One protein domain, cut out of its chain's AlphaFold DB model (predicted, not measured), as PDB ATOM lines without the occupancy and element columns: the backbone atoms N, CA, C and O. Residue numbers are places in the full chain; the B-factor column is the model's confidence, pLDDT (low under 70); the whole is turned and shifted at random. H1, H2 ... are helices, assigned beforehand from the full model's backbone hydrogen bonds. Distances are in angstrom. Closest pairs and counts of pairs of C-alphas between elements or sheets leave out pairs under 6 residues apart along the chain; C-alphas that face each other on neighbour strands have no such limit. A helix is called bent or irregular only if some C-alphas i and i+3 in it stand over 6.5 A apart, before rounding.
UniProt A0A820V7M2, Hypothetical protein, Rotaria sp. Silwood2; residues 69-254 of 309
ATOM      1  N   MET A  69      19.991 -17.573 -23.731       87.31
ATOM      2  CA  MET A  69      18.857 -16.650 -23.738       87.31
ATOM      3  C   MET A  69      18.503 -16.187 -25.153       87.31
ATOM      4  O   MET A  69      17.330 -16.004 -25.460       87.31
ATOM      5  N   SER A  70      19.486 -16.077 -26.051       89.12
ATOM      6  CA  SER A  70      19.229 -15.794 -27.465       89.12
ATOM      7  C   SER A  70      18.436 -16.924 -28.128       89.12
ATOM      8  O   SER A  70      17.480 -16.656 -28.849       89.12
ATOM      9  N   ASN A  71      18.768 -18.190 -27.848       87.94
ATOM     10  CA  ASN A  71      18.029 -19.329 -28.404       87.94
ATOM     11  C   ASN A  71      16.606 -19.370 -27.848       87.94
ATOM     12  O   ASN A  71      15.661 -19.466 -28.623       87.94
ATOM     13  N   TYR A  72      16.471 -19.204 -26.531       89.12
ATOM     14  CA  TYR A  72      15.181 -19.122 -25.853       89.12
ATOM     15  C   TYR A  72      14.289 -18.041 -26.472       89.12
ATOM     16  O   TYR A  72      13.172 -18.322 -26.895       89.12
ATOM     17  N   MET A  73      14.816 -16.826 -26.644       92.38
ATOM     18  CA  MET A  73      14.090 -15.726 -27.278       92.38
ATOM     19  C   MET A  73      13.681 -16.029 -28.724       92.38
ATOM     20  O   MET A  73      12.577 -15.663 -29.128       92.38
ATOM     21  N   ARG A  74      14.523 -16.708 -29.513       92.25
ATOM     22  CA  ARG A  74      14.172 -17.107 -30.889       92.25
ATOM     23  C   ARG A  74      13.059 -18.147 -30.914       92.25
ATOM     24  O   ARG A  74      12.137 -18.007 -31.713       92.25
ATOM     25  N   ASP A  75      13.111 -19.150 -30.045       92.38
ATOM     26  CA  ASP A  75      12.083 -20.192 -29.982       92.38
ATOM     27  C   ASP A  75      10.734 -19.621 -29.525       92.38
ATOM     28  O   ASP A  75       9.703 -19.902 -30.136       92.38
ATOM     29  N   LEU A  76      10.739 -18.714 -28.548       92.00
ATOM     30  CA  LEU A  76       9.538 -17.984 -28.134       92.00
ATOM     31  C   LEU A  76       9.002 -17.089 -29.247       92.00
ATOM     32  O   LEU A  76       7.800 -17.034 -29.477       92.00
ATOM     33  N   THR A  77       9.885 -16.413 -29.980       94.56
ATOM     34  CA  THR A  77       9.470 -15.577 -31.110       94.56
ATOM     35  C   THR A  77       8.838 -16.415 -32.218       94.56
ATOM     36  O   THR A  77       7.850 -15.993 -32.814       94.56
ATOM     37  N   ARG A  78       9.350 -17.627 -32.473       95.44
ATOM     38  CA  ARG A  78       8.703 -18.581 -33.385       95.44
ATOM     39  C   ARG A  78       7.316 -18.963 -32.888       95.44
ATOM     40  O   ARG A  78       6.380 -18.888 -33.674       95.44
ATOM     41  N   ALA A  79       7.173 -19.303 -31.607       94.94
ATOM     42  CA  ALA A  79       5.869 -19.605 -31.018       94.94
ATOM     43  C   ALA A  79       4.887 -18.434 -31.199       94.94
ATOM     44  O   ALA A  79       3.785 -18.641 -31.693       94.94
ATOM     45  N   VAL A  80       5.317 -17.197 -30.928       96.88
ATOM     46  CA  VAL A  80       4.512 -15.982 -31.150       96.88
ATOM     47  C   VAL A  80       4.054 -15.852 -32.604       96.88
ATOM     48  O   VAL A  80       2.880 -15.582 -32.861       96.88
ATOM     49  N   LEU A  81       4.964 -16.037 -33.563       96.69
ATOM     50  CA  LEU A  81       4.647 -15.906 -34.986       96.69
ATOM     51  C   LEU A  81       3.710 -17.022 -35.467       96.69
ATOM     52  O   LEU A  81       2.735 -16.725 -36.152       96.69
ATOM     53  N   TYR A  82       3.941 -18.271 -35.051       95.81
ATOM     54  CA  TYR A  82       3.063 -19.394 -35.389       95.81
ATOM     55  C   TYR A  82       1.673 -19.256 -34.762       95.81
ATOM     56  O   TYR A  82       0.676 -19.491 -35.442       95.81
ATOM     57  N   SER A  83       1.576 -18.809 -33.507       96.56
ATOM     58  CA  SER A  83       0.288 -18.488 -32.884       96.56
ATOM     59  C   SER A  83      -0.424 -17.358 -33.624       96.56
ATOM     60  O   SER A  83      -1.628 -17.442 -33.849       96.56
ATOM     61  N   SER A  84       0.307 -16.326 -34.063       97.38
ATOM     62  CA  SER A  84      -0.262 -15.234 -34.858       97.38
ATOM     63  C   SER A  84      -0.772 -15.702 -36.226       97.38
ATOM     64  O   SER A  84      -1.809 -15.223 -36.686       97.38
ATOM     65  N   ASP A  85      -0.079 -16.639 -36.879       96.56
ATOM     66  CA  ASP A  85      -0.541 -17.279 -38.116       96.56
ATOM     67  C   ASP A  85      -1.816 -18.096 -37.889       96.56
ATOM     68  O   ASP A  85      -2.793 -17.913 -38.614       96.56
ATOM     69  N   ALA A  86      -1.845 -18.933 -36.850       94.50
ATOM     70  CA  ALA A  86      -3.023 -19.729 -36.510       94.50
ATOM     71  C   ALA A  86      -4.242 -18.841 -36.200       94.50
ATOM     72  O   ALA A  86      -5.317 -19.034 -36.768       94.50
ATOM     73  N   LEU A  87      -4.056 -17.799 -35.381       96.81
ATOM     74  CA  LEU A  87      -5.101 -16.819 -35.076       96.81
ATOM     75  C   LEU A  87      -5.597 -16.102 -36.331       96.81
ATOM     76  O   LEU A  87      -6.798 -15.877 -36.474       96.81
ATOM     77  N   GLN A  88      -4.700 -15.755 -37.255       96.50
ATOM     78  CA  GLN A  88      -5.079 -15.109 -38.507       96.50
ATOM     79  C   GLN A  88      -5.994 -16.005 -39.350       96.50
ATOM     80  O   GLN A  88      -6.991 -15.526 -39.887       96.50
ATOM     81  N   ILE A  89      -5.677 -17.296 -39.450       94.31
ATOM     82  CA  ILE A  89      -6.469 -18.261 -40.220       94.31
ATOM     83  C   ILE A  89      -7.859 -18.429 -39.597       94.31
ATOM     84  O   ILE A  89      -8.869 -18.285 -40.290       94.31
ATOM     85  N   ASP A  90      -7.940 -18.677 -38.291       94.94
ATOM     86  CA  ASP A  90      -9.223 -18.926 -37.628       94.94
ATOM     87  C   ASP A  90     -10.107 -17.670 -37.566       94.94
ATOM     88  O   ASP A  90     -11.313 -17.734 -37.815       94.94
ATOM     89  N   THR A  91      -9.522 -16.492 -37.338       95.06
ATOM     90  CA  THR A  91     -10.276 -15.229 -37.401       95.06
ATOM     91  C   THR A  91     -10.800 -14.944 -38.810       95.06
ATOM     92  O   THR A  91     -11.941 -14.503 -38.949       95.06
ATOM     93  N   GLN A  92     -10.038 -15.257 -39.865       93.38
ATOM     94  CA  GLN A  92     -10.514 -15.156 -41.249       93.38
ATOM     95  C   GLN A  92     -11.689 -16.099 -41.528       93.38
ATOM     96  O   GLN A  92     -12.657 -15.682 -42.167       93.38
ATOM     97  N   ARG A  93     -11.650 -17.338 -41.020       92.12
ATOM     98  CA  ARG A  93     -12.768 -18.293 -41.142       92.12
ATOM     99  C   ARG A  93     -14.042 -17.742 -40.505       92.12
ATOM    100  O   ARG A  93     -15.096 -17.755 -41.137       92.12
ATOM    101  N   ILE A  94     -13.938 -17.189 -39.297       93.69
ATOM    102  CA  ILE A  94     -15.072 -16.566 -38.598       93.69
ATOM    103  C   ILE A  94     -15.590 -15.346 -39.373       93.69
ATOM    104  O   ILE A  94     -16.799 -15.185 -39.531       93.69
ATOM    105  N   GLN A  95     -14.699 -14.507 -39.911       92.06
ATOM    106  CA  GLN A  95     -15.092 -13.334 -40.698       92.06
ATOM    107  C   GLN A  95     -15.865 -13.685 -41.970       92.06
ATOM    108  O   GLN A  95     -16.758 -12.931 -42.351       92.06
ATOM    109  N   VAL A  96     -15.534 -14.790 -42.648       89.81
ATOM    110  CA  VAL A  96     -16.288 -15.240 -43.833       89.81
ATOM    111  C   VAL A  96     -17.744 -15.511 -43.455       89.81
ATOM    112  O   VAL A  96     -18.644 -14.956 -44.080       89.81
ATOM    113  N   LEU A  97     -17.969 -16.250 -42.368       88.19
ATOM    114  CA  LEU A  97     -19.312 -16.569 -41.871       88.19
ATOM    115  C   LEU A  97     -20.068 -15.321 -41.393       88.19
ATOM    116  O   LEU A  97     -21.274 -15.197 -41.582       88.19
ATOM    117  N   GLN A  98     -19.364 -14.353 -40.804       87.50
ATOM    118  CA  GLN A  98     -19.970 -13.084 -40.393       87.50
ATOM    119  C   GLN A  98     -20.384 -12.219 -41.589       87.50
ATOM    120  O   GLN A  98     -21.473 -11.653 -41.565       87.50
ATOM    121  N   LYS A  99     -19.563 -12.145 -42.645       84.12
ATOM    122  CA  LYS A  99     -19.887 -11.403 -43.879       84.12
ATOM    123  C   LYS A  99     -21.110 -11.968 -44.586       84.12
ATOM    124  O   LYS A  99     -21.903 -11.212 -45.133       84.12
ATOM    125  N   GLU A 100     -21.293 -13.284 -44.549       80.12
ATOM    126  CA  GLU A 100     -22.504 -13.917 -45.070       80.12
ATOM    127  C   GLU A 100     -23.763 -13.464 -44.316       80.12
ATOM    128  O   GLU A 100     -24.844 -13.456 -44.895       80.12
ATOM    129  N   ASN A 101     -23.654 -13.023 -43.064       79.94
ATOM    130  CA  ASN A 101     -24.781 -12.503 -42.288       79.94
ATOM    131  C   ASN A 101     -25.014 -10.989 -42.451       79.94
ATOM    132  O   ASN A 101     -26.033 -10.481 -41.978       79.94
ATOM    133  N   GLU A 102     -24.118 -10.253 -43.116       76.94
ATOM    134  CA  GLU A 102     -24.269  -8.808 -43.312       76.94
ATOM    135  C   GLU A 102     -25.396  -8.514 -44.323       76.94
ATOM    136  O   GLU A 102     -25.347  -8.908 -45.489       76.94
ATOM    137  N   GLN A 103     -26.428  -7.789 -43.877       69.88
ATOM    138  CA  GLN A 103     -27.458  -7.219 -44.751       69.88
ATOM    139  C   GLN A 103     -27.251  -5.706 -44.902       69.88
ATOM    140  O   GLN A 103     -26.882  -5.044 -43.928       69.88
ATOM    141  N   PRO A 104     -27.507  -5.126 -46.092       67.19
ATOM    142  CA  PRO A 104     -27.359  -3.691 -46.295       67.19
ATOM    143  C   PRO A 104     -28.271  -2.909 -45.339       67.19
ATOM    144  O   PRO A 104     -29.494  -3.000 -45.423       67.19
ATOM    145  N   GLY A 105     -27.655  -2.133 -44.441       67.00
ATOM    146  CA  GLY A 105     -28.340  -1.299 -43.449       67.00
ATOM    147  C   GLY A 105     -28.437  -1.884 -42.037       67.00
ATOM    148  O   GLY A 105     -29.023  -1.223 -41.184       67.00
ATOM    149  N   ASN A 106     -27.880  -3.073 -41.774       70.88
ATOM    150  CA  ASN A 106     -27.793  -3.625 -40.419       70.88
ATOM    151  C   ASN A 106     -26.437  -3.302 -39.771       70.88
ATOM    152  O   ASN A 106     -25.404  -3.328 -40.445       70.88
ATOM    153  N   ASP A 107     -26.441  -3.028 -38.466       75.38
ATOM    154  CA  ASP A 107     -25.212  -2.797 -37.706       75.38
ATOM    155  C   ASP A 107     -24.406  -4.100 -37.579       75.38
ATOM    156  O   ASP A 107     -24.965  -5.196 -37.453       75.38
ATOM    157  N   GLN A 108     -23.073  -3.992 -37.613       82.38
ATOM    158  CA  GLN A 108     -22.201  -5.141 -37.365       82.38
ATOM    159  C   GLN A 108     -22.448  -5.696 -35.963       82.38
ATOM    160  O   GLN A 108     -22.550  -4.948 -34.991       82.38
ATOM    161  N   SER A 109     -22.493  -7.025 -35.856       89.00
ATOM    162  CA  SER A 109     -22.650  -7.669 -34.555       89.00
ATOM    163  C   SER A 109     -21.521  -7.278 -33.593       89.00
ATOM    164  O   SER A 109     -20.373  -7.151 -34.039       89.00
ATOM    165  N   PRO A 110     -21.791  -7.138 -32.283       92.00
ATOM    166  CA  PRO A 110     -20.754  -6.794 -31.312       92.00
ATOM    167  C   PRO A 110     -19.576  -7.780 -31.339       92.00
ATOM    168  O   PRO A 110     -18.418  -7.365 -31.274       92.00
ATOM    169  N   PHE A 111     -19.851  -9.072 -31.542       93.38
ATOM    170  CA  PHE A 111     -18.811 -10.088 -31.681       93.38
ATOM    171  C   PHE A 111     -17.972  -9.912 -32.960       93.38
ATOM    172  O   PHE A 111     -16.754 -10.064 -32.923       93.38
ATOM    173  N   ALA A 112     -18.572  -9.518 -34.090       92.56
ATOM    174  CA  ALA A 112     -17.817  -9.191 -35.308       92.56
ATOM    175  C   ALA A 112     -16.892  -7.978 -35.111       92.56
ATOM    176  O   ALA A 112     -15.752  -7.979 -35.584       92.56
ATOM    177  N   VAL A 113     -17.348  -6.970 -34.359       93.69
ATOM    178  CA  VAL A 113     -16.519  -5.815 -33.981       93.69
ATOM    179  C   VAL A 113     -15.336  -6.255 -33.112       93.69
ATOM    180  O   VAL A 113     -14.207  -5.827 -33.362       93.69
ATOM    181  N   LEU A 114     -15.565  -7.145 -32.138       95.62
ATOM    182  CA  LEU A 114     -14.499  -7.737 -31.325       95.62
ATOM    183  C   LEU A 114     -13.480  -8.486 -32.194       95.62
ATOM    184  O   LEU A 114     -12.288  -8.210 -32.091       95.62
ATOM    185  N   VAL A 115     -13.928  -9.387 -33.075       95.62
ATOM    186  CA  VAL A 115     -13.042 -10.170 -33.958       95.62
ATOM    187  C   VAL A 115     -12.180  -9.253 -34.824       95.62
ATOM    188  O   VAL A 115     -10.975  -9.467 -34.929       95.62
ATOM    189  N   LYS A 116     -12.757  -8.189 -35.394       94.75
ATOM    190  CA  LYS A 116     -11.996  -7.200 -36.168       94.75
ATOM    191  C   LYS A 116     -10.917  -6.519 -35.322       94.75
ATOM    192  O   LYS A 116      -9.772  -6.433 -35.750       94.75
ATOM    193  N   ARG A 117     -11.261  -6.099 -34.103       95.69
ATOM    194  CA  ARG A 117     -10.306  -5.490 -33.168       95.69
ATOM    195  C   ARG A 117      -9.173  -6.454 -32.795       95.69
ATOM    196  O   ARG A 117      -8.024  -6.035 -32.690       95.69
ATOM    197  N   LEU A 118      -9.488  -7.737 -32.612       96.94
ATOM    198  CA  LEU A 118      -8.499  -8.780 -32.336       96.94
ATOM    199  C   LEU A 118      -7.575  -9.012 -33.538       96.94
ATOM    200  O   LEU A 118      -6.380  -9.187 -33.335       96.94
ATOM    201  N   ILE A 119      -8.069  -8.942 -34.776       96.50
ATOM    202  CA  ILE A 119      -7.216  -9.015 -35.975       96.50
ATOM    203  C   ILE A 119      -6.206  -7.865 -35.998       96.50
ATOM    204  O   ILE A 119      -5.011  -8.115 -36.148       96.50
ATOM    205  N   ASP A 120      -6.652  -6.631 -35.749       96.81
ATOM    206  CA  ASP A 120      -5.754  -5.469 -35.698       96.81
ATOM    207  C   ASP A 120      -4.680  -5.635 -34.601       96.81
ATOM    208  O   ASP A 120      -3.513  -5.275 -34.779       96.81
ATOM    209  N   SER A 121      -5.040  -6.211 -33.447       97.62
ATOM    210  CA  SER A 121      -4.071  -6.555 -32.396       97.62
ATOM    211  C   SER A 121      -3.136  -7.704 -32.796       97.62
ATOM    212  O   SER A 121      -1.955  -7.667 -32.454       97.62
ATOM    213  N   ASN A 122      -3.610  -8.691 -33.558       98.12
ATOM    214  CA  ASN A 122      -2.785  -9.792 -34.058       98.12
ATOM    215  C   ASN A 122      -1.715  -9.296 -35.045       98.12
ATOM    216  O   ASN A 122      -0.571  -9.749 -35.011       98.12
ATOM    217  N   GLU A 123      -2.047  -8.315 -35.887       97.81
ATOM    218  CA  GLU A 123      -1.071  -7.656 -36.760       97.81
ATOM    219  C   GLU A 123       0.019  -6.935 -35.955       97.81
ATOM    220  O   GLU A 123       1.201  -7.001 -36.304       97.81
ATOM    221  N   GLN A 124      -0.346  -6.307 -34.830       97.88
ATOM    222  CA  GLN A 124       0.629  -5.711 -33.913       97.88
ATOM    223  C   GLN A 124       1.531  -6.775 -33.282       97.88
ATOM    224  O   GLN A 124       2.748  -6.590 -33.259       97.88
ATOM    225  N   ILE A 125       0.975  -7.906 -32.831       98.12
ATOM    226  CA  ILE A 125       1.750  -9.050 -32.322       98.12
ATOM    227  C   ILE A 125       2.757  -9.521 -33.370       98.12
ATOM    228  O   ILE A 125       3.942  -9.656 -33.066       98.12
ATOM    229  N   ARG A 126       2.321  -9.704 -34.621       97.62
ATOM    230  CA  ARG A 126       3.191 -10.102 -35.734       97.62
ATOM    231  C   ARG A 126       4.300  -9.085 -35.988       97.62
ATOM    232  O   ARG A 126       5.456  -9.470 -36.176       97.62
ATOM    233  N   ALA A 127       3.974  -7.793 -35.971       97.56
ATOM    234  CA  ALA A 127       4.950  -6.724 -36.153       97.56
ATOM    235  C   ALA A 127       6.002  -6.716 -35.031       97.56
ATOM    236  O   ALA A 127       7.201  -6.643 -35.322       97.56
ATOM    237  N   GLN A 128       5.579  -6.850 -33.767       97.62
ATOM    238  CA  GLN A 128       6.496  -6.931 -32.626       97.62
ATOM    239  C   GLN A 128       7.322  -8.218 -32.658       97.62
ATOM    240  O   GLN A 128       8.538  -8.150 -32.519       97.62
ATOM    241  N   GLY A 129       6.717  -9.375 -32.940       96.88
ATOM    242  CA  GLY A 129       7.428 -10.645 -33.105       96.88
ATOM    243  C   GLY A 129       8.493 -10.572 -34.203       96.88
ATOM    244  O   GLY A 129       9.640 -10.952 -33.989       96.88
ATOM    245  N   GLY A 130       8.172  -9.976 -35.355       96.69
ATOM    246  CA  GLY A 130       9.144  -9.741 -36.427       96.69
ATOM    247  C   GLY A 130      10.248  -8.746 -36.049       96.69
ATOM    248  O   GLY A 130      11.389  -8.876 -36.498       96.69
ATOM    249  N   LYS A 131       9.950  -7.743 -35.216       96.88
ATOM    250  CA  LYS A 131      10.957  -6.823 -34.666       96.88
ATOM    251  C   LYS A 131      11.878  -7.541 -33.676       96.88
ATOM    252  O   LYS A 131      13.091  -7.477 -33.859       96.88
ATOM    253  N   ILE A 132      11.330  -8.294 -32.723       96.19
ATOM    254  CA  ILE A 132      12.084  -9.126 -31.774       96.19
ATOM    255  C   ILE A 132      12.986 -10.104 -32.533       96.19
ATOM    256  O   ILE A 132      14.185 -10.128 -32.278       96.19
ATOM    257  N   ASN A 133      12.462 -10.827 -33.528       94.56
ATOM    258  CA  ASN A 133      13.240 -11.802 -34.299       94.56
ATOM    259  C   ASN A 133      14.483 -11.183 -34.960       94.56
ATOM    260  O   ASN A 133      15.532 -11.812 -35.025       94.56
ATOM    261  N   ARG A 134      14.364  -9.941 -35.446       93.81
ATOM    262  CA  ARG A 134      15.477  -9.196 -36.056       93.81
ATOM    263  C   ARG A 134      16.472  -8.669 -35.026       93.81
ATOM    264  O   ARG A 134      17.646  -8.536 -35.347       93.81
ATOM    265  N   LEU A 135      16.000  -8.327 -33.829       92.69
ATOM    266  CA  LEU A 135      16.824  -7.765 -32.761       92.69
ATOM    267  C   LEU A 135      17.529  -8.833 -31.927       92.69
ATOM    268  O   LEU A 135      18.532  -8.519 -31.300       92.69
ATOM    269  N   VAL A 136      17.031 -10.066 -31.865       92.25
ATOM    270  CA  VAL A 136      17.694 -11.140 -31.115       92.25
ATOM    271  C   VAL A 136      18.955 -11.598 -31.870       92.25
ATOM    272  O   VAL A 136      18.878 -11.819 -33.081       92.25
ATOM    273  N   PRO A 137      20.108 -11.766 -31.186       88.88
ATOM    274  CA  PRO A 137      21.334 -12.261 -31.808       88.88
ATOM    275  C   PRO A 137      21.128 -13.591 -32.544       88.88
ATOM    276  O   PRO A 137      20.568 -14.556 -32.006       88.88
ATOM    277  N   GLN A 138      21.596 -13.642 -33.789       86.38
ATOM    278  CA  GLN A 138      21.580 -14.854 -34.609       86.38
ATOM    279  C   GLN A 138      22.806 -15.724 -34.300       86.38
ATOM    280  O   GLN A 138      23.731 -15.288 -33.625       86.38
ATOM    281  N   ASP A 139      22.836 -16.970 -34.778       73.25
ATOM    282  CA  ASP A 139      23.928 -17.914 -34.458       73.25
ATOM    283  C   ASP A 139      25.323 -17.449 -34.921       73.25
ATOM    284  O   ASP A 139      26.346 -17.899 -34.399       73.25
ATOM    285  N   GLU A 140      25.376 -16.519 -35.875       69.69
ATOM    286  CA  GLU A 140      26.614 -15.898 -36.354       69.69
ATOM    287  C   GLU A 140      27.100 -14.747 -35.444       69.69
ATOM    288  O   GLU A 140      28.297 -14.445 -35.422       69.69
ATOM    289  N   ASP A 141      26.214 -14.161 -34.627       69.75
ATOM    290  CA  ASP A 141      26.489 -13.029 -33.731       69.75
ATOM    291  C   ASP A 141      27.107 -13.485 -32.401       69.75
ATOM    292  O   ASP A 141      26.496 -13.481 -31.334       69.75
ATOM    293  N   LYS A 142      28.391 -13.850 -32.447       69.00
ATOM    294  CA  LYS A 142      29.144 -14.301 -31.258       69.00
ATOM    295  C   LYS A 142      29.465 -13.197 -30.247       69.00
ATOM    296  O   LYS A 142      29.924 -13.497 -29.150       69.00
ATOM    297  N   ASN A 143      29.264 -11.932 -30.617       70.81
ATOM    298  CA  ASN A 143      29.704 -10.778 -29.828       70.81
ATOM    299  C   ASN A 143      28.611 -10.195 -28.924       70.81
ATOM    300  O   ASN A 143      28.905  -9.303 -28.132       70.81
ATOM    301  N   ARG A 144      27.365 -10.670 -29.040       81.06
ATOM    302  CA  ARG A 144      26.230 -10.145 -28.280       81.06
ATOM    303  C   ARG A 144      25.512 -11.275 -27.559       81.06
ATOM    304  O   ARG A 144      24.861 -12.113 -28.176       81.06
ATOM    305  N   LEU A 145      25.639 -11.282 -26.238       83.00
ATOM    306  CA  LEU A 145      24.960 -12.226 -25.359       83.00
ATOM    307  C   LEU A 145      23.777 -11.529 -24.697       83.00
ATOM    308  O   LEU A 145      23.916 -10.401 -24.230       83.00
ATOM    309  N   LEU A 146      22.635 -12.208 -24.640       88.75
ATOM    310  CA  LEU A 146      21.468 -11.713 -23.918       88.75
ATOM    311  C   LEU A 146      21.441 -12.252 -22.487       88.75
ATOM    312  O   LEU A 146      21.811 -13.398 -22.227       88.75
ATOM    313  N   THR A 147      20.967 -11.440 -21.551       89.06
ATOM    314  CA  THR A 147      20.656 -11.842 -20.178       89.06
ATOM    315  C   THR A 147      19.305 -11.251 -19.800       89.06
ATOM    316  O   THR A 147      19.135 -10.034 -19.792       89.06
ATOM    317  N   LEU A 148      18.333 -12.121 -19.515       89.06
ATOM    318  CA  LEU A 148      16.994 -11.728 -19.088       89.06
ATOM    319  C   LEU A 148      16.847 -11.969 -17.590       89.06
ATOM    320  O   LEU A 148      17.309 -12.980 -17.062       89.06
ATOM    321  N   ASP A 149      16.186 -11.041 -16.909       89.62
ATOM    322  CA  ASP A 149      15.807 -11.199 -15.513       89.62
ATOM    323  C   ASP A 149      14.540 -12.062 -15.372       89.62
ATOM    324  O   ASP A 149      13.781 -12.270 -16.324       89.62
ATOM    325  N   SER A 150      14.282 -12.539 -14.152       89.06
ATOM    326  CA  SER A 150      13.145 -13.419 -13.869       89.06
ATOM    327  C   SER A 150      11.785 -12.796 -14.203       89.06
ATOM    328  O   SER A 150      10.866 -13.546 -14.529       89.06
ATOM    329  N   ASN A 151      11.629 -11.467 -14.129       92.06
ATOM    330  CA  ASN A 151      10.355 -10.820 -14.452       92.06
ATOM    331  C   ASN A 151      10.143 -10.748 -15.966       92.06
ATOM    332  O   ASN A 151       9.027 -10.942 -16.446       92.06
ATOM    333  N   SER A 152      11.211 -10.502 -16.731       92.44
ATOM    334  CA  SER A 152      11.144 -10.565 -18.194       92.44
ATOM    335  C   SER A 152      10.787 -11.975 -18.661       92.44
ATOM    336  O   SER A 152       9.902 -12.134 -19.498       92.44
ATOM    337  N   ILE A 153      11.407 -13.006 -18.071       91.44
ATOM    338  CA  ILE A 153      11.099 -14.410 -18.381       91.44
ATOM    339  C   ILE A 153       9.634 -14.727 -18.062       91.44
ATOM    340  O   ILE A 153       8.924 -15.225 -18.933       91.44
ATOM    341  N   SER A 154       9.153 -14.391 -16.861       92.81
ATOM    342  CA  SER A 154       7.770 -14.681 -16.464       92.81
ATOM    343  C   SER A 154       6.735 -13.946 -17.323       92.81
ATOM    344  O   SER A 154       5.692 -14.520 -17.642       92.81
ATOM    345  N   SER A 155       7.038 -12.713 -17.747       95.38
ATOM    346  CA  SER A 155       6.198 -11.942 -18.668       95.38
ATOM    347  C   SER A 155       6.139 -12.605 -20.043       95.38
ATOM    348  O   SER A 155       5.060 -12.763 -20.607       95.38
ATOM    349  N   ILE A 156       7.274 -13.064 -20.578       93.81
ATOM    350  CA  ILE A 156       7.286 -13.787 -21.854       93.81
ATOM    351  C   ILE A 156       6.483 -15.086 -21.752       93.81
ATOM    352  O   ILE A 156       5.660 -15.381 -22.611       93.81
ATOM    353  N   GLU A 157       6.669 -15.864 -20.690       92.75
ATOM    354  CA  GLU A 157       5.878 -17.077 -20.499       92.75
ATOM    355  C   GLU A 157       4.377 -16.767 -20.365       92.75
ATOM    356  O   GLU A 157       3.546 -17.552 -20.822       92.75
ATOM    357  N   ALA A 158       4.009 -15.629 -19.764       94.88
ATOM    358  CA  ALA A 158       2.621 -15.176 -19.700       94.88
ATOM    359  C   ALA A 158       2.054 -14.860 -21.088       94.88
ATOM    360  O   ALA A 158       0.946 -15.297 -21.393       94.88
ATOM    361  N   SER A 159       2.820 -14.192 -21.956       96.69
ATOM    362  CA  SER A 159       2.371 -13.909 -23.323       96.69
ATOM    363  C   SER A 159       2.188 -15.187 -24.147       96.69
ATOM    364  O   SER A 159       1.192 -15.312 -24.857       96.69
ATOM    365  N   ILE A 160       3.065 -16.186 -23.989       95.50
ATOM    366  CA  ILE A 160       2.889 -17.500 -24.629       95.50
ATOM    367  C   ILE A 160       1.642 -18.219 -24.106       95.50
ATOM    368  O   ILE A 160       0.884 -18.768 -24.901       95.50
ATOM    369  N   ARG A 161       1.377 -18.188 -22.792       94.31
ATOM    370  CA  ARG A 161       0.149 -18.773 -22.226       94.31
ATOM    371  C   ARG A 161      -1.114 -18.091 -22.753       94.31
ATOM    372  O   ARG A 161      -2.086 -18.776 -23.062       94.31
ATOM    373  N   ASN A 162      -1.104 -16.765 -22.870       96.81
ATOM    374  CA  ASN A 162      -2.225 -16.015 -23.431       96.81
ATOM    375  C   ASN A 162      -2.443 -16.359 -24.908       96.81
ATOM    376  O   ASN A 162      -3.579 -16.592 -25.313       96.81
ATOM    377  N   LEU A 163      -1.371 -16.470 -25.696       97.25
ATOM    378  CA  LEU A 163      -1.442 -16.908 -27.090       97.25
ATOM    379  C   LEU A 163      -1.972 -18.339 -27.234       97.25
ATOM    380  O   LEU A 163      -2.838 -18.565 -28.072       97.25
ATOM    381  N   ASP A 164      -1.521 -19.282 -26.403       94.44
ATOM    382  CA  ASP A 164      -2.035 -20.659 -26.392       94.44
ATOM    383  C   ASP A 164      -3.547 -20.689 -26.121       94.44
ATOM    384  O   ASP A 164      -4.304 -21.323 -26.860       94.44
ATOM    385  N   ARG A 165      -4.014 -19.939 -25.112       95.81
ATOM    386  CA  ARG A 165      -5.448 -19.813 -24.802       95.81
ATOM    387  C   ARG A 165      -6.232 -19.190 -25.952       95.81
ATOM    388  O   ARG A 165      -7.288 -19.709 -26.311       95.81
ATOM    389  N   LEU A 166      -5.724 -18.115 -26.552       97.44
ATOM    390  CA  LEU A 166      -6.350 -17.474 -27.708       97.44
ATOM    391  C   LEU A 166      -6.473 -18.459 -28.875       97.44
ATOM    392  O   LEU A 166      -7.577 -18.674 -29.370       97.44
ATOM    393  N   THR A 167      -5.374 -19.101 -29.285       95.56
ATOM    394  CA  THR A 167      -5.369 -20.046 -30.413       95.56
ATOM    395  C   THR A 167      -6.305 -21.225 -30.151       95.56
ATOM    396  O   THR A 167      -7.109 -21.560 -31.016       95.56
ATOM    397  N   LYS A 168      -6.288 -21.805 -28.944       93.62
ATOM    398  CA  LYS A 168      -7.221 -22.879 -28.563       93.62
ATOM    399  C   LYS A 168      -8.674 -22.426 -28.617       93.62
ATOM    400  O   LYS A 168      -9.517 -23.155 -29.122       93.62
ATOM    401  N   THR A 169      -8.971 -21.220 -28.143       96.81
ATOM    402  CA  THR A 169     -10.347 -20.706 -28.137       96.81
ATOM    403  C   THR A 169     -10.857 -20.478 -29.555       96.81
ATOM    404  O   THR A 169     -11.952 -20.917 -29.889       96.81
ATOM    405  N   PHE A 170     -10.053 -19.864 -30.424       96.25
ATOM    406  CA  PHE A 170     -10.411 -19.658 -31.829       96.25
ATOM    407  C   PHE A 170     -10.556 -20.969 -32.608       96.25
ATOM    408  O   PHE A 170     -11.494 -21.103 -33.399       96.25
ATOM    409  N   HIS A 171      -9.708 -21.956 -32.321       93.44
ATOM    410  CA  HIS A 171      -9.842 -23.297 -32.875       93.44
ATOM    411  C   HIS A 171     -11.155 -23.967 -32.438       93.44
ATOM    412  O   HIS A 171     -11.885 -24.499 -33.274       93.44
ATOM    413  N   GLU A 172     -11.501 -23.903 -31.149       93.75
ATOM    414  CA  GLU A 172     -12.760 -24.443 -30.616       93.75
ATOM    415  C   GLU A 172     -13.986 -23.739 -31.211       93.75
ATOM    416  O   GLU A 172     -14.958 -24.406 -31.569       93.75
ATOM    417  N   ILE A 173     -13.921 -22.417 -31.413       95.69
ATOM    418  CA  ILE A 173     -14.964 -21.669 -32.127       95.69
ATOM    419  C   ILE A 173     -15.115 -22.208 -33.545       95.69
ATOM    420  O   ILE A 173     -16.217 -22.561 -33.961       95.69
ATOM    421  N   CYS A 174     -14.017 -22.311 -34.291       93.88
ATOM    422  CA  CYS A 174     -14.053 -22.798 -35.663       93.88
ATOM    423  C   CYS A 174     -14.545 -24.248 -35.758       93.88
ATOM    424  O   CYS A 174     -15.299 -24.572 -36.672       93.88
ATOM    425  N   SER A 175     -14.169 -25.106 -34.810       91.50
ATOM    426  CA  SER A 175     -14.638 -26.492 -34.715       91.50
ATOM    427  C   SER A 175     -16.147 -26.572 -34.441       91.50
ATOM    428  O   SER A 175     -16.880 -27.296 -35.127       91.50
ATOM    429  N   GLY A 176     -16.646 -25.759 -33.501       92.94
ATOM    430  CA  GLY A 176     -18.076 -25.625 -33.222       92.94
ATOM    431  C   GLY A 176     -18.857 -25.114 -34.432       92.94
ATOM    432  O   GLY A 176     -19.886 -25.682 -34.795       92.94
ATOM    433  N   LEU A 177     -18.325 -24.105 -35.127       92.62
ATOM    434  CA  LEU A 177     -18.921 -23.561 -36.347       92.62
ATOM    435  C   LEU A 177     -18.942 -24.583 -37.484       92.62
ATOM    436  O   LEU A 177     -19.964 -24.720 -38.146       92.62
ATOM    437  N   THR A 178     -17.862 -25.341 -37.690       90.50
ATOM    438  CA  THR A 178     -17.843 -26.434 -38.672       90.50
ATOM    439  C   THR A 178     -18.928 -27.463 -38.367       90.50
ATOM    440  O   THR A 178     -19.644 -27.874 -39.277       90.50
ATOM    441  N   THR A 179     -19.112 -27.831 -37.098       90.50
ATOM    442  CA  THR A 179     -20.190 -28.745 -36.693       90.50
ATOM    443  C   THR A 179     -21.566 -28.155 -37.000       90.50
ATOM    444  O   THR A 179     -22.409 -28.846 -37.562       90.50
ATOM    445  N   GLN A 180     -21.779 -26.870 -36.704       90.25
ATOM    446  CA  GLN A 180     -23.044 -26.189 -36.976       90.25
ATOM    447  C   GLN A 180     -23.348 -26.108 -38.479       90.25
ATOM    448  O   GLN A 180     -24.479 -26.352 -38.886       90.25
ATOM    449  N   ILE A 181     -22.339 -25.832 -39.309       89.69
ATOM    450  CA  ILE A 181     -22.466 -25.793 -40.774       89.69
ATOM    451  C   ILE A 181     -22.866 -27.164 -41.328       89.69
ATOM    452  O   ILE A 181     -23.711 -27.240 -42.214       89.69
ATOM    453  N   LEU A 182     -22.302 -28.252 -40.796       88.81
ATOM    454  CA  LEU A 182     -22.634 -29.616 -41.227       88.81
ATOM    455  C   LEU A 182     -24.079 -30.031 -40.899       88.81
ATOM    456  O   LEU A 182     -24.568 -31.003 -41.473       88.81
ATOM    457  N   LEU A 183     -24.751 -29.325 -39.984       89.44
ATOM    458  CA  LEU A 183     -26.155 -29.557 -39.635       89.44
ATOM    459  C   LEU A 183     -27.132 -28.765 -40.518       89.44
ATOM    460  O   LEU A 183     -28.329 -29.069 -40.510       89.44
ATOM    461  N   LEU A 184     -26.647 -27.778 -41.278       88.56
ATOM    462  CA  LEU A 184     -27.472 -26.994 -42.194       88.56
ATOM    463  C   LEU A 184     -27.988 -27.892 -43.321       88.56
ATOM    464  O   LEU A 184     -27.232 -28.644 -43.939       88.56
ATOM    465  N   SER A 185     -29.295 -27.833 -43.570       83.06
ATOM    466  CA  SER A 185     -29.960 -28.730 -44.528       83.06
ATOM    467  C   SER A 185     -30.248 -28.059 -45.874       83.06
ATOM    468  O   SER A 185     -30.430 -28.753 -46.876       83.06
ATOM    469  N   ASP A 186     -30.281 -26.724 -45.913       82.19
ATOM    470  CA  ASP A 186     -30.502 -25.917 -47.118       82.19
ATOM    471  C   ASP A 186     -29.238 -25.113 -47.466       82.19
ATOM    472  O   ASP A 186     -28.570 -24.563 -46.595       82.19
ATOM    473  N   ALA A 187     -28.926 -24.998 -48.760       75.44
ATOM    474  CA  ALA A 187     -27.795 -24.221 -49.265       75.44
ATOM    475  C   ALA A 187     -27.918 -22.704 -49.003       75.44
ATOM    476  O   ALA A 187     -26.924 -21.987 -49.102       75.44
ATOM    477  N   ASN A 188     -29.123 -22.208 -48.704       77.50
ATOM    478  CA  ASN A 188     -29.356 -20.810 -48.327       77.50
ATOM    479  C   ASN A 188     -29.352 -20.576 -46.809       77.50
ATOM    480  O   ASN A 188     -29.442 -19.424 -46.375       77.50
ATOM    481  N   GLU A 189     -29.295 -21.641 -46.010       82.62
ATOM    482  CA  GLU A 189     -29.233 -21.544 -44.556       82.62
ATOM    483  C   GLU A 189     -27.844 -21.053 -44.131       82.62
ATOM    484  O   GLU A 189     -26.829 -21.393 -44.737       82.62
ATOM    485  N   ARG A 190     -27.796 -20.209 -43.101       85.25
ATOM    486  CA  ARG A 190     -26.557 -19.619 -42.582       85.25
ATOM    487  C   ARG A 190     -26.519 -19.807 -41.081       85.25
ATOM    488  O   ARG A 190     -27.559 -19.779 -40.424       85.25
ATOM    489  N   VAL A 191     -25.317 -19.940 -40.533       89.00
ATOM    490  CA  VAL A 191     -25.138 -19.916 -39.079       89.00
ATOM    491  C   VAL A 191     -25.500 -18.522 -38.584       89.00
ATOM    492  O   VAL A 191     -24.905 -17.544 -39.031       89.00
ATOM    493  N   SER A 192     -26.476 -18.416 -37.684       89.88
ATOM    494  CA  SER A 192     -26.919 -17.112 -37.196       89.88
ATOM    495  C   SER A 192     -25.824 -16.433 -36.370       89.88
ATOM    496  O   SER A 192     -25.029 -17.088 -35.696       89.88
ATOM    497  N   THR A 193     -25.802 -15.102 -36.359       89.81
ATOM    498  CA  THR A 193     -24.876 -14.322 -35.523       89.81
ATOM    499  C   THR A 193     -24.948 -14.712 -34.043       89.81
ATOM    500  O   THR A 193     -23.918 -14.773 -33.375       89.81
ATOM    501  N   GLN A 194     -26.151 -15.017 -33.543       90.88
ATOM    502  CA  GLN A 194     -26.353 -15.446 -32.160       90.88
ATOM    503  C   GLN A 194     -25.698 -16.804 -31.890       90.88
ATOM    504  O   GLN A 194     -25.118 -16.999 -30.827       90.88
ATOM    505  N   ASP A 195     -25.757 -17.734 -32.847       92.31
ATOM    506  CA  ASP A 195     -25.114 -19.042 -32.707       92.31
ATOM    507  C   ASP A 195     -23.589 -18.916 -32.715       92.31
ATOM    508  O   ASP A 195     -22.927 -19.557 -31.903       92.31
ATOM    509  N   ILE A 196     -23.034 -18.041 -33.566       94.06
ATOM    510  CA  ILE A 196     -21.592 -17.738 -33.571       94.06
ATOM    511  C   ILE A 196     -21.153 -17.233 -32.190       94.06
ATOM    512  O   ILE A 196     -20.149 -17.694 -31.647       94.06
ATOM    513  N   GLU A 197     -21.916 -16.310 -31.610       94.75
ATOM    514  CA  GLU A 197     -21.625 -15.750 -30.292       94.75
ATOM    515  C   GLU A 197     -21.778 -16.794 -29.174       94.75
ATOM    516  O   GLU A 197     -20.894 -16.922 -28.328       94.75
ATOM    517  N   ASN A 198     -22.833 -17.614 -29.202       95.94
ATOM    518  CA  ASN A 198     -23.033 -18.700 -28.238       95.94
ATOM    519  C   ASN A 198     -21.887 -19.725 -28.274       95.94
ATOM    520  O   ASN A 198     -21.427 -20.179 -27.225       95.94
ATOM    521  N   ILE A 199     -21.401 -20.074 -29.469       96.75
ATOM    522  CA  ILE A 199     -20.238 -20.954 -29.646       96.75
ATOM    523  C   ILE A 199     -18.979 -20.300 -29.057       96.75
ATOM    524  O   ILE A 199     -18.190 -20.981 -28.402       96.75
ATOM    525  N   ALA A 200     -18.803 -18.985 -29.219       97.25
ATOM    526  CA  ALA A 200     -17.691 -18.257 -28.606       97.25
ATOM    527  C   ALA A 200     -17.720 -18.300 -27.073       97.25
ATOM    528  O   ALA A 200     -16.672 -18.512 -26.461       97.25
ATOM    529  N   TYR A 201     -18.898 -18.180 -26.457       97.81
ATOM    530  CA  TYR A 201     -19.056 -18.380 -25.013       97.81
ATOM    531  C   TYR A 201     -18.664 -19.799 -24.580       97.81
ATOM    532  O   TYR A 201     -17.893 -19.958 -23.639       97.81
ATOM    533  N   GLN A 202     -19.133 -20.832 -25.287       97.31
ATOM    534  CA  GLN A 202     -18.793 -22.226 -24.968       97.31
ATOM    535  C   GLN A 202     -17.292 -22.512 -25.110       97.31
ATOM    536  O   GLN A 202     -16.707 -23.226 -24.294       97.31
ATOM    537  N   ALA A 203     -16.658 -21.951 -26.140       96.88
ATOM    538  CA  ALA A 203     -15.227 -22.092 -26.364       96.88
ATOM    539  C   ALA A 203     -14.403 -21.396 -25.266       96.88
ATOM    540  O   ALA A 203     -13.432 -21.977 -24.779       96.88
ATOM    541  N   CYS A 204     -14.806 -20.193 -24.841       96.88
ATOM    542  CA  CYS A 204     -14.136 -19.478 -23.751       96.88
ATOM    543  C   CYS A 204     -14.243 -20.239 -22.428       96.88
ATOM    544  O   CYS A 204     -13.207 -20.502 -21.815       96.88
ATOM    545  N   ASP A 205     -15.440 -20.699 -22.050       96.88
ATOM    546  CA  ASP A 205     -15.654 -21.487 -20.826       96.88
ATOM    547  C   ASP A 205     -14.770 -22.747 -20.811       96.88
ATOM    548  O   ASP A 205     -14.078 -23.047 -19.833       96.88
ATOM    549  N   LYS A 206     -14.681 -23.447 -21.950       94.69
ATOM    550  CA  LYS A 206     -13.850 -24.651 -22.093       94.69
ATOM    551  C   LYS A 206     -12.355 -24.378 -21.885       94.69
ATOM    552  O   LYS A 206     -11.663 -25.200 -21.269       94.69
ATOM    553  N   VAL A 207     -11.844 -23.265 -22.416       95.06
ATOM    554  CA  VAL A 207     -10.406 -22.951 -22.435       95.06
ATOM    555  C   VAL A 207      -9.964 -22.194 -21.179       95.06
ATOM    556  O   VAL A 207      -9.009 -22.616 -20.523       95.06
ATOM    557  N   TYR A 208     -10.663 -21.118 -20.817       94.69
ATOM    558  CA  TYR A 208     -10.336 -20.241 -19.686       94.69
ATOM    559  C   TYR A 208     -10.843 -20.784 -18.343       94.69
ATOM    560  O   TYR A 208     -10.220 -20.549 -17.301       94.69
ATOM    561  N   LYS A 209     -11.907 -21.597 -18.346       93.94
ATOM    562  CA  LYS A 209     -12.448 -22.274 -17.158       93.94
ATOM    563  C   LYS A 209     -12.763 -21.273 -16.040       93.94
ATOM    564  O   LYS A 209     -13.610 -20.409 -16.180       93.94
ATOM    565  N   LYS A 210     -12.064 -21.367 -14.903       90.69
ATOM    566  CA  LYS A 210     -12.290 -20.493 -13.739       90.69
ATOM    567  C   LYS A 210     -11.893 -19.034 -13.980       90.69
ATOM    568  O   LYS A 210     -12.259 -18.189 -13.175       90.69
ATOM    569  N   GLU A 211     -11.108 -18.775 -15.021       90.19
ATOM    570  CA  GLU A 211     -10.654 -17.441 -15.424       90.19
ATOM    571  C   GLU A 211     -11.484 -16.897 -16.604       90.19
ATOM    572  O   GLU A 211     -11.074 -15.935 -17.250       90.19
ATOM    573  N   ASP A 212     -12.616 -17.534 -16.924       93.31
ATOM    574  CA  ASP A 212     -13.523 -17.068 -17.970       93.31
ATOM    575  C   ASP A 212     -14.381 -15.892 -17.480       93.31
ATOM    576  O   ASP A 212     -15.093 -15.991 -16.477       93.31
ATOM    577  N   SER A 213     -14.329 -14.794 -18.231       94.75
ATOM    578  CA  SER A 213     -15.182 -13.608 -18.095       94.75
ATOM    579  C   SER A 213     -16.024 -13.387 -19.362       94.75
ATOM    580  O   SER A 213     -16.576 -12.312 -19.598       94.75
ATOM    581  N   GLY A 214     -16.132 -14.416 -20.203       94.81
ATOM    582  CA  GLY A 214     -16.767 -14.371 -21.506       94.81
ATOM    583  C   GLY A 214     -15.825 -13.887 -22.614       94.81
ATOM    584  O   GLY A 214     -14.773 -13.290 -22.362       94.81
ATOM    585  N   PRO A 215     -16.223 -14.084 -23.883       95.88
ATOM    586  CA  PRO A 215     -15.366 -13.841 -25.039       95.88
ATOM    587  C   PRO A 215     -14.925 -12.383 -25.174       95.88
ATOM    588  O   PRO A 215     -13.820 -12.125 -25.639       95.88
ATOM    589  N   TYR A 216     -15.752 -11.425 -24.754       97.06
ATOM    590  CA  TYR A 216     -15.430 -10.002 -24.873       97.06
ATOM    591  C   TYR A 216     -14.283  -9.565 -23.968       97.06
ATOM    592  O   TYR A 216     -13.431  -8.808 -24.424       97.06
ATOM    593  N   GLU A 217     -14.256 -10.030 -22.720       96.50
ATOM    594  CA  GLU A 217     -13.218  -9.665 -21.752       96.50
ATOM    595  C   GLU A 217     -12.020 -10.607 -21.878       96.50
ATOM    596  O   GLU A 217     -10.918 -10.153 -22.169       96.50
ATOM    597  N   SER A 218     -12.231 -11.925 -21.792       97.12
ATOM    598  CA  SER A 218     -11.135 -12.901 -21.758       97.12
ATOM    599  C   SER A 218     -10.250 -12.864 -23.006       97.12
ATOM    600  O   SER A 218      -9.020 -12.888 -22.885       97.12
ATOM    601  N   LEU A 219     -10.839 -12.763 -24.208       97.94
ATOM    602  CA  LEU A 219     -10.058 -12.673 -25.448       97.94
ATOM    603  C   LEU A 219      -9.363 -11.318 -25.572       97.94
ATOM    604  O   LEU A 219      -8.203 -11.257 -25.982       97.94
ATOM    605  N   TRP A 220     -10.059 -10.232 -25.223       97.38
ATOM    606  CA  TRP A 220      -9.493  -8.890 -25.307       97.38
ATOM    607  C   TRP A 220      -8.314  -8.718 -24.352       97.38
ATOM    608  O   TRP A 220      -7.253  -8.274 -24.784       97.38
ATOM    609  N   ASP A 221      -8.469  -9.116 -23.092       96.94
ATOM    610  CA  ASP A 221      -7.439  -8.976 -22.065       96.94
ATOM    611  C   ASP A 221      -6.206  -9.811 -22.410       96.94
ATOM    612  O   ASP A 221      -5.092  -9.288 -22.416       96.94
ATOM    613  N   SER A 222      -6.405 -11.069 -22.826       97.69
ATOM    614  CA  SER A 222      -5.306 -11.946 -23.261       97.69
ATOM    615  C   SER A 222      -4.535 -11.350 -24.441       97.69
ATOM    616  O   SER A 222      -3.301 -11.375 -24.477       97.69
ATOM    617  N   MET A 223      -5.257 -10.790 -25.417       97.56
ATOM    618  CA  MET A 223      -4.659 -10.178 -26.600       97.56
ATOM    619  C   MET A 223      -3.922  -8.882 -26.254       97.56
ATOM    620  O   MET A 223      -2.785  -8.667 -26.680       97.56
ATOM    621  N   HIS A 224      -4.550  -8.024 -25.452       97.00
ATOM    622  CA  HIS A 224      -4.008  -6.736 -25.047       97.00
ATOM    623  C   HIS A 224      -2.749  -6.892 -24.188       97.00
ATOM    624  O   HIS A 224      -1.741  -6.227 -24.442       97.00
ATOM    625  N   GLU A 225      -2.774  -7.809 -23.220       97.81
ATOM    626  CA  GLU A 225      -1.619  -8.132 -22.386       97.81
ATOM    627  C   GLU A 225      -0.459  -8.666 -23.240       97.81
ATOM    628  O   GLU A 225       0.677  -8.209 -23.098       97.81
ATOM    629  N   THR A 226      -0.745  -9.545 -24.207       98.19
ATOM    630  CA  THR A 226       0.265 -10.066 -25.141       98.19
ATOM    631  C   THR A 226       0.926  -8.945 -25.947       98.19
ATOM    632  O   THR A 226       2.157  -8.875 -26.008       98.19
ATOM    633  N   VAL A 227       0.142  -8.028 -26.527       98.25
ATOM    634  CA  VAL A 227       0.672  -6.861 -27.258       98.25
ATOM    635  C   VAL A 227       1.552  -5.994 -26.353       98.25
ATOM    636  O   VAL A 227       2.647  -5.591 -26.758       98.25
ATOM    637  N   SER A 228       1.098  -5.722 -25.127       98.31
ATOM    638  CA  SER A 228       1.821  -4.907 -24.146       98.31
ATOM    639  C   SER A 228       3.181  -5.514 -23.780       98.31
ATOM    640  O   SER A 228       4.218  -4.838 -23.833       98.31
ATOM    641  N   ILE A 229       3.203  -6.818 -23.495       98.12
ATOM    642  CA  ILE A 229       4.415  -7.563 -23.146       98.12
ATOM    643  C   ILE A 229       5.398  -7.573 -24.320       98.12
ATOM    644  O   ILE A 229       6.559  -7.199 -24.151       98.12
ATOM    645  N   LEU A 230       4.947  -7.933 -25.527       97.81
ATOM    646  CA  LEU A 230       5.817  -7.984 -26.709       97.81
ATOM    647  C   LEU A 230       6.380  -6.610 -27.078       97.81
ATOM    648  O   LEU A 230       7.543  -6.507 -27.466       97.81
ATOM    649  N   THR A 231       5.592  -5.550 -26.907       97.94
ATOM    650  CA  THR A 231       6.060  -4.173 -27.109       97.94
ATOM    651  C   THR A 231       7.154  -3.816 -26.106       97.94
ATOM    652  O   THR A 231       8.194  -3.283 -26.492       97.94
ATOM    653  N   THR A 232       6.960  -4.158 -24.829       97.44
ATOM    654  CA  THR A 232       7.961  -3.940 -23.775       97.44
ATOM    655  C   THR A 232       9.264  -4.665 -24.096       97.44
ATOM    656  O   THR A 232      10.317  -4.033 -24.152       97.44
ATOM    657  N   ILE A 233       9.190  -5.960 -24.412       95.75
ATOM    658  CA  ILE A 233      10.354  -6.781 -24.772       95.75
ATOM    659  C   ILE A 233      11.064  -6.214 -26.000       95.75
ATOM    660  O   ILE A 233      12.290  -6.092 -26.012       95.75
ATOM    661  N   SER A 234      10.309  -5.856 -27.043       96.44
ATOM    662  CA  SER A 234      10.897  -5.319 -28.264       96.44
ATOM    663  C   SER A 234      11.622  -4.000 -28.018       96.44
ATOM    664  O   SER A 234      12.657  -3.774 -28.642       96.44
ATOM    665  N   ASN A 235      11.089  -3.135 -27.154       96.31
ATOM    666  CA  ASN A 235      11.728  -1.873 -26.804       96.31
ATOM    667  C   ASN A 235      12.991  -2.118 -25.972       96.31
ATOM    668  O   ASN A 235      14.031  -1.547 -26.279       96.31
ATOM    669  N   SER A 236      12.937  -3.019 -24.988       94.69
ATOM    670  CA  SER A 236      14.100  -3.395 -24.175       94.69
ATOM    671  C   SER A 236      15.231  -4.022 -25.001       94.69
ATOM    672  O   SER A 236      16.406  -3.786 -24.719       94.69
ATOM    673  N   LEU A 237      14.907  -4.786 -26.050       93.25
ATOM    674  CA  LEU A 237      15.896  -5.295 -27.004       93.25
ATOM    675  C   LEU A 237      16.503  -4.193 -27.878       93.25
ATOM    676  O   LEU A 237      17.691  -4.253 -28.186       93.25
ATOM    677  N   GLU A 238      15.701  -3.207 -28.284       93.38
ATOM    678  CA  GLU A 238      16.141  -2.078 -29.111       93.38
ATOM    679  C   GLU A 238      17.054  -1.122 -28.335       93.38
ATOM    680  O   GLU A 238      18.025  -0.612 -28.888       93.38
ATOM    681  N   THR A 239      16.797  -0.933 -27.039       93.31
ATOM    682  CA  THR A 239      17.644  -0.131 -26.144       93.31
ATOM    683  C   THR A 239      18.874  -0.880 -25.633       93.31
ATOM    684  O   THR A 239      19.667  -0.294 -24.895       93.31
ATOM    685  N   GLY A 240      19.039  -2.161 -25.980       89.19
ATOM    686  CA  GLY A 240      20.136  -3.002 -25.489       89.19
ATOM    687  C   GLY A 240      20.046  -3.316 -23.991       89.19
ATOM    688  O   GLY A 240      21.044  -3.672 -23.376       89.19
ATOM    689  N   SER A 241      18.866  -3.194 -23.374       89.56
ATOM    690  CA  SER A 241      18.681  -3.418 -21.931       89.56
ATOM    691  C   SER A 241      18.917  -4.867 -21.503       89.56
ATOM    692  O   SER A 241      19.178  -5.115 -20.330       89.56
ATOM    693  N   TYR A 242      18.845  -5.808 -22.446       90.12
ATOM    694  CA  TYR A 242      19.151  -7.222 -22.226       90.12
ATOM    695  C   TYR A 242      20.586  -7.603 -22.601       90.12
ATOM    696  O   TYR A 242      20.939  -8.777 -22.491       90.12
ATOM    697  N   ASP A 243      21.412  -6.661 -23.061       87.19
ATOM    698  CA  ASP A 243      22.770  -6.970 -23.502       87.19
ATOM    699  C   ASP A 243      23.668  -7.224 -22.293       87.19
ATOM    700  O   ASP A 243      23.830  -6.384 -21.405       87.19
ATOM    701  N   SER A 244      24.266  -8.413 -22.257       78.62
ATOM    702  CA  SER A 244      25.183  -8.791 -21.193       78.62
ATOM    703  C   SER A 244      26.497  -8.030 -21.330       78.62
ATOM    704  O   SER A 244      27.125  -8.013 -22.388       78.62
ATOM    705  N   THR A 245      26.958  -7.447 -20.227       64.62
ATOM    706  CA  THR A 245      28.293  -6.838 -20.125       64.62
ATOM    707  C   THR A 245      29.391  -7.872 -19.883       64.62
ATOM    708  O   THR A 245      30.577  -7.554 -19.976       64.62
ATOM    709  N   THR A 246      29.010  -9.112 -19.568       55.69
ATOM    710  CA  THR A 246      29.939 -10.181 -19.217       55.69
ATOM    711  C   THR A 246      30.050 -11.117 -20.408       55.69
ATOM    712  O   THR A 246      29.113 -11.842 -20.732       55.69
ATOM    713  N   ILE A 247      31.207 -11.114 -21.071       50.91
ATOM    714  CA  ILE A 247      31.575 -12.184 -22.000       50.91
ATOM    715  C   ILE A 247      31.833 -13.412 -21.119       50.91
ATOM    716  O   ILE A 247      32.978 -13.692 -20.762       50.91
ATOM    717  N   GLU A 248      30.777 -14.107 -20.680       49.94
ATOM    718  CA  GLU A 248      30.940 -15.458 -20.155       49.94
ATOM    719  C   GLU A 248      31.527 -16.256 -21.319       49.94
ATOM    720  O   GLU A 248      30.861 -16.544 -22.312       49.94
ATOM    721  N   GLN A 249      32.834 -16.521 -21.251       43.59
ATOM    722  CA  GLN A 249      33.457 -17.507 -22.112       43.59
ATOM    723  C   GLN A 249      32.651 -18.779 -21.900       43.59
ATOM    724  O   GLN A 249      32.756 -19.375 -20.829       43.59
ATOM    725  N   ASN A 250      31.832 -19.159 -22.886       43.09
ATOM    726  CA  ASN A 250      31.171 -20.453 -22.914       43.09
ATOM    727  C   ASN A 250      32.272 -21.496 -22.760       43.09
ATOM    728  O   ASN A 250      32.960 -21.863 -23.720       43.09
ATOM    729  N   SER A 251      32.492 -21.935 -21.526       42.84
ATOM    730  CA  SER A 251      33.327 -23.073 -21.248       42.84
ATOM    731  C   SER A 251      32.556 -24.223 -21.859       42.84
ATOM    732  O   SER A 251      31.574 -24.697 -21.293       42.84
ATOM    733  N   LYS A 252      32.964 -24.620 -23.063       45.12
ATOM    734  CA  LYS A 252      32.570 -25.872 -23.690       45.12
ATOM    735  C   LYS A 252      33.029 -27.010 -22.778       45.12
ATOM    736  O   LYS A 252      33.995 -27.701 -23.090       45.12
ATOM    737  N   GLN A 253      32.358 -27.234 -21.654       49.28
ATOM    738  CA  GLN A 253      32.413 -28.511 -20.959       49.28
ATOM    739  C   GLN A 253      31.458 -29.448 -21.690       49.28
ATOM    740  O   GLN A 253      30.365 -29.776 -21.251       49.28
ATOM    741  N   SER A 254      31.907 -29.788 -22.898       54.03
ATOM    742  CA  SER A 254      31.225 -30.627 -23.868       54.03
ATOM    743  C   SER A 254      30.927 -31.999 -23.262       54.03
ATOM    744  O   SER A 254      31.715 -32.501 -22.461       54.03
TER     745      SER A 254
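What this domain is: This is residues 69 to 254 of the 309 residues of the protein "Hypothetical protein" of Rotaria sp. Silwood2 (UniProt A0A820V7M2). Four long helices, H1, H2, H3 and H5, form an up-and-down bundle, each running against the one before it in the chain. The shorter H4 folds back and packs on residues 165 to 177 of H3, and the tail residues 249 to 254 stick out at the opposite end. The printed part has 186 residues with five named helices, H1 to H5 in order, and no named strand: all helix. It is a loose rod of 69 by 32 by 27 A, with a radius of gyration of the C-alphas of 20.2 A.

Where its parts are: The longest helix, H3, residues 150 to 183, spans 49.7 A from C-alpha 150 at (13.145, -13.419, -13.869). H1, residues 69 to 100, spans 46.6 A from (18.857, -16.650, -23.738). H2, residues 110 to 135, spans 37.6 A. H5, residues 215 to 238, spans 33.9 A and ends at (16.141, -2.078, -29.111). H4, residues 193 to 211, spans 24.8 A; it has a kink of 55 degrees near residue 205 and is irregular, with C-alphas 207 and 210 9.2 A apart.

How they stand to each other: H3 touches H1 at a shallow tilt of 27 degrees, the same way; their closest C-alphas, Leu 87 and Thr 167, are 5.7 A apart. With residues 152 to 166 alone H3 touches H5, closest C-alphas Ser 159 and Thr 226 at 4.7 A, a steep tilt of 38 degrees. H3 and H4 form a hairpin, at 37 degrees only just steep; C-alphas Thr 169 and Ala 203, the closest, are 5.4 A apart. H2 touches H5, closest C-alphas Ile 132 and Ser 234 at 5.3 A. H1 and H2 form a hairpin, closest C-alphas Thr 77 and Gly 129 at 5.7 A. H1 and H5 are apart, as are H2 and H3. Every O i to N i+4 pair is within hydrogen-bond range in H1, H2 and H3; H4 has 13 of 15 and H5 19 of 20.

The domain as a whole: The C-alphas farthest apart, Gly 105 and Gln 253, are 70.3 A apart. The printed part has no cut. The link from H2 to H3 is long, with 14 residues. In this model pLDDT is under 70 at residues 103 to 105, 140 to 142 and 245 to 254.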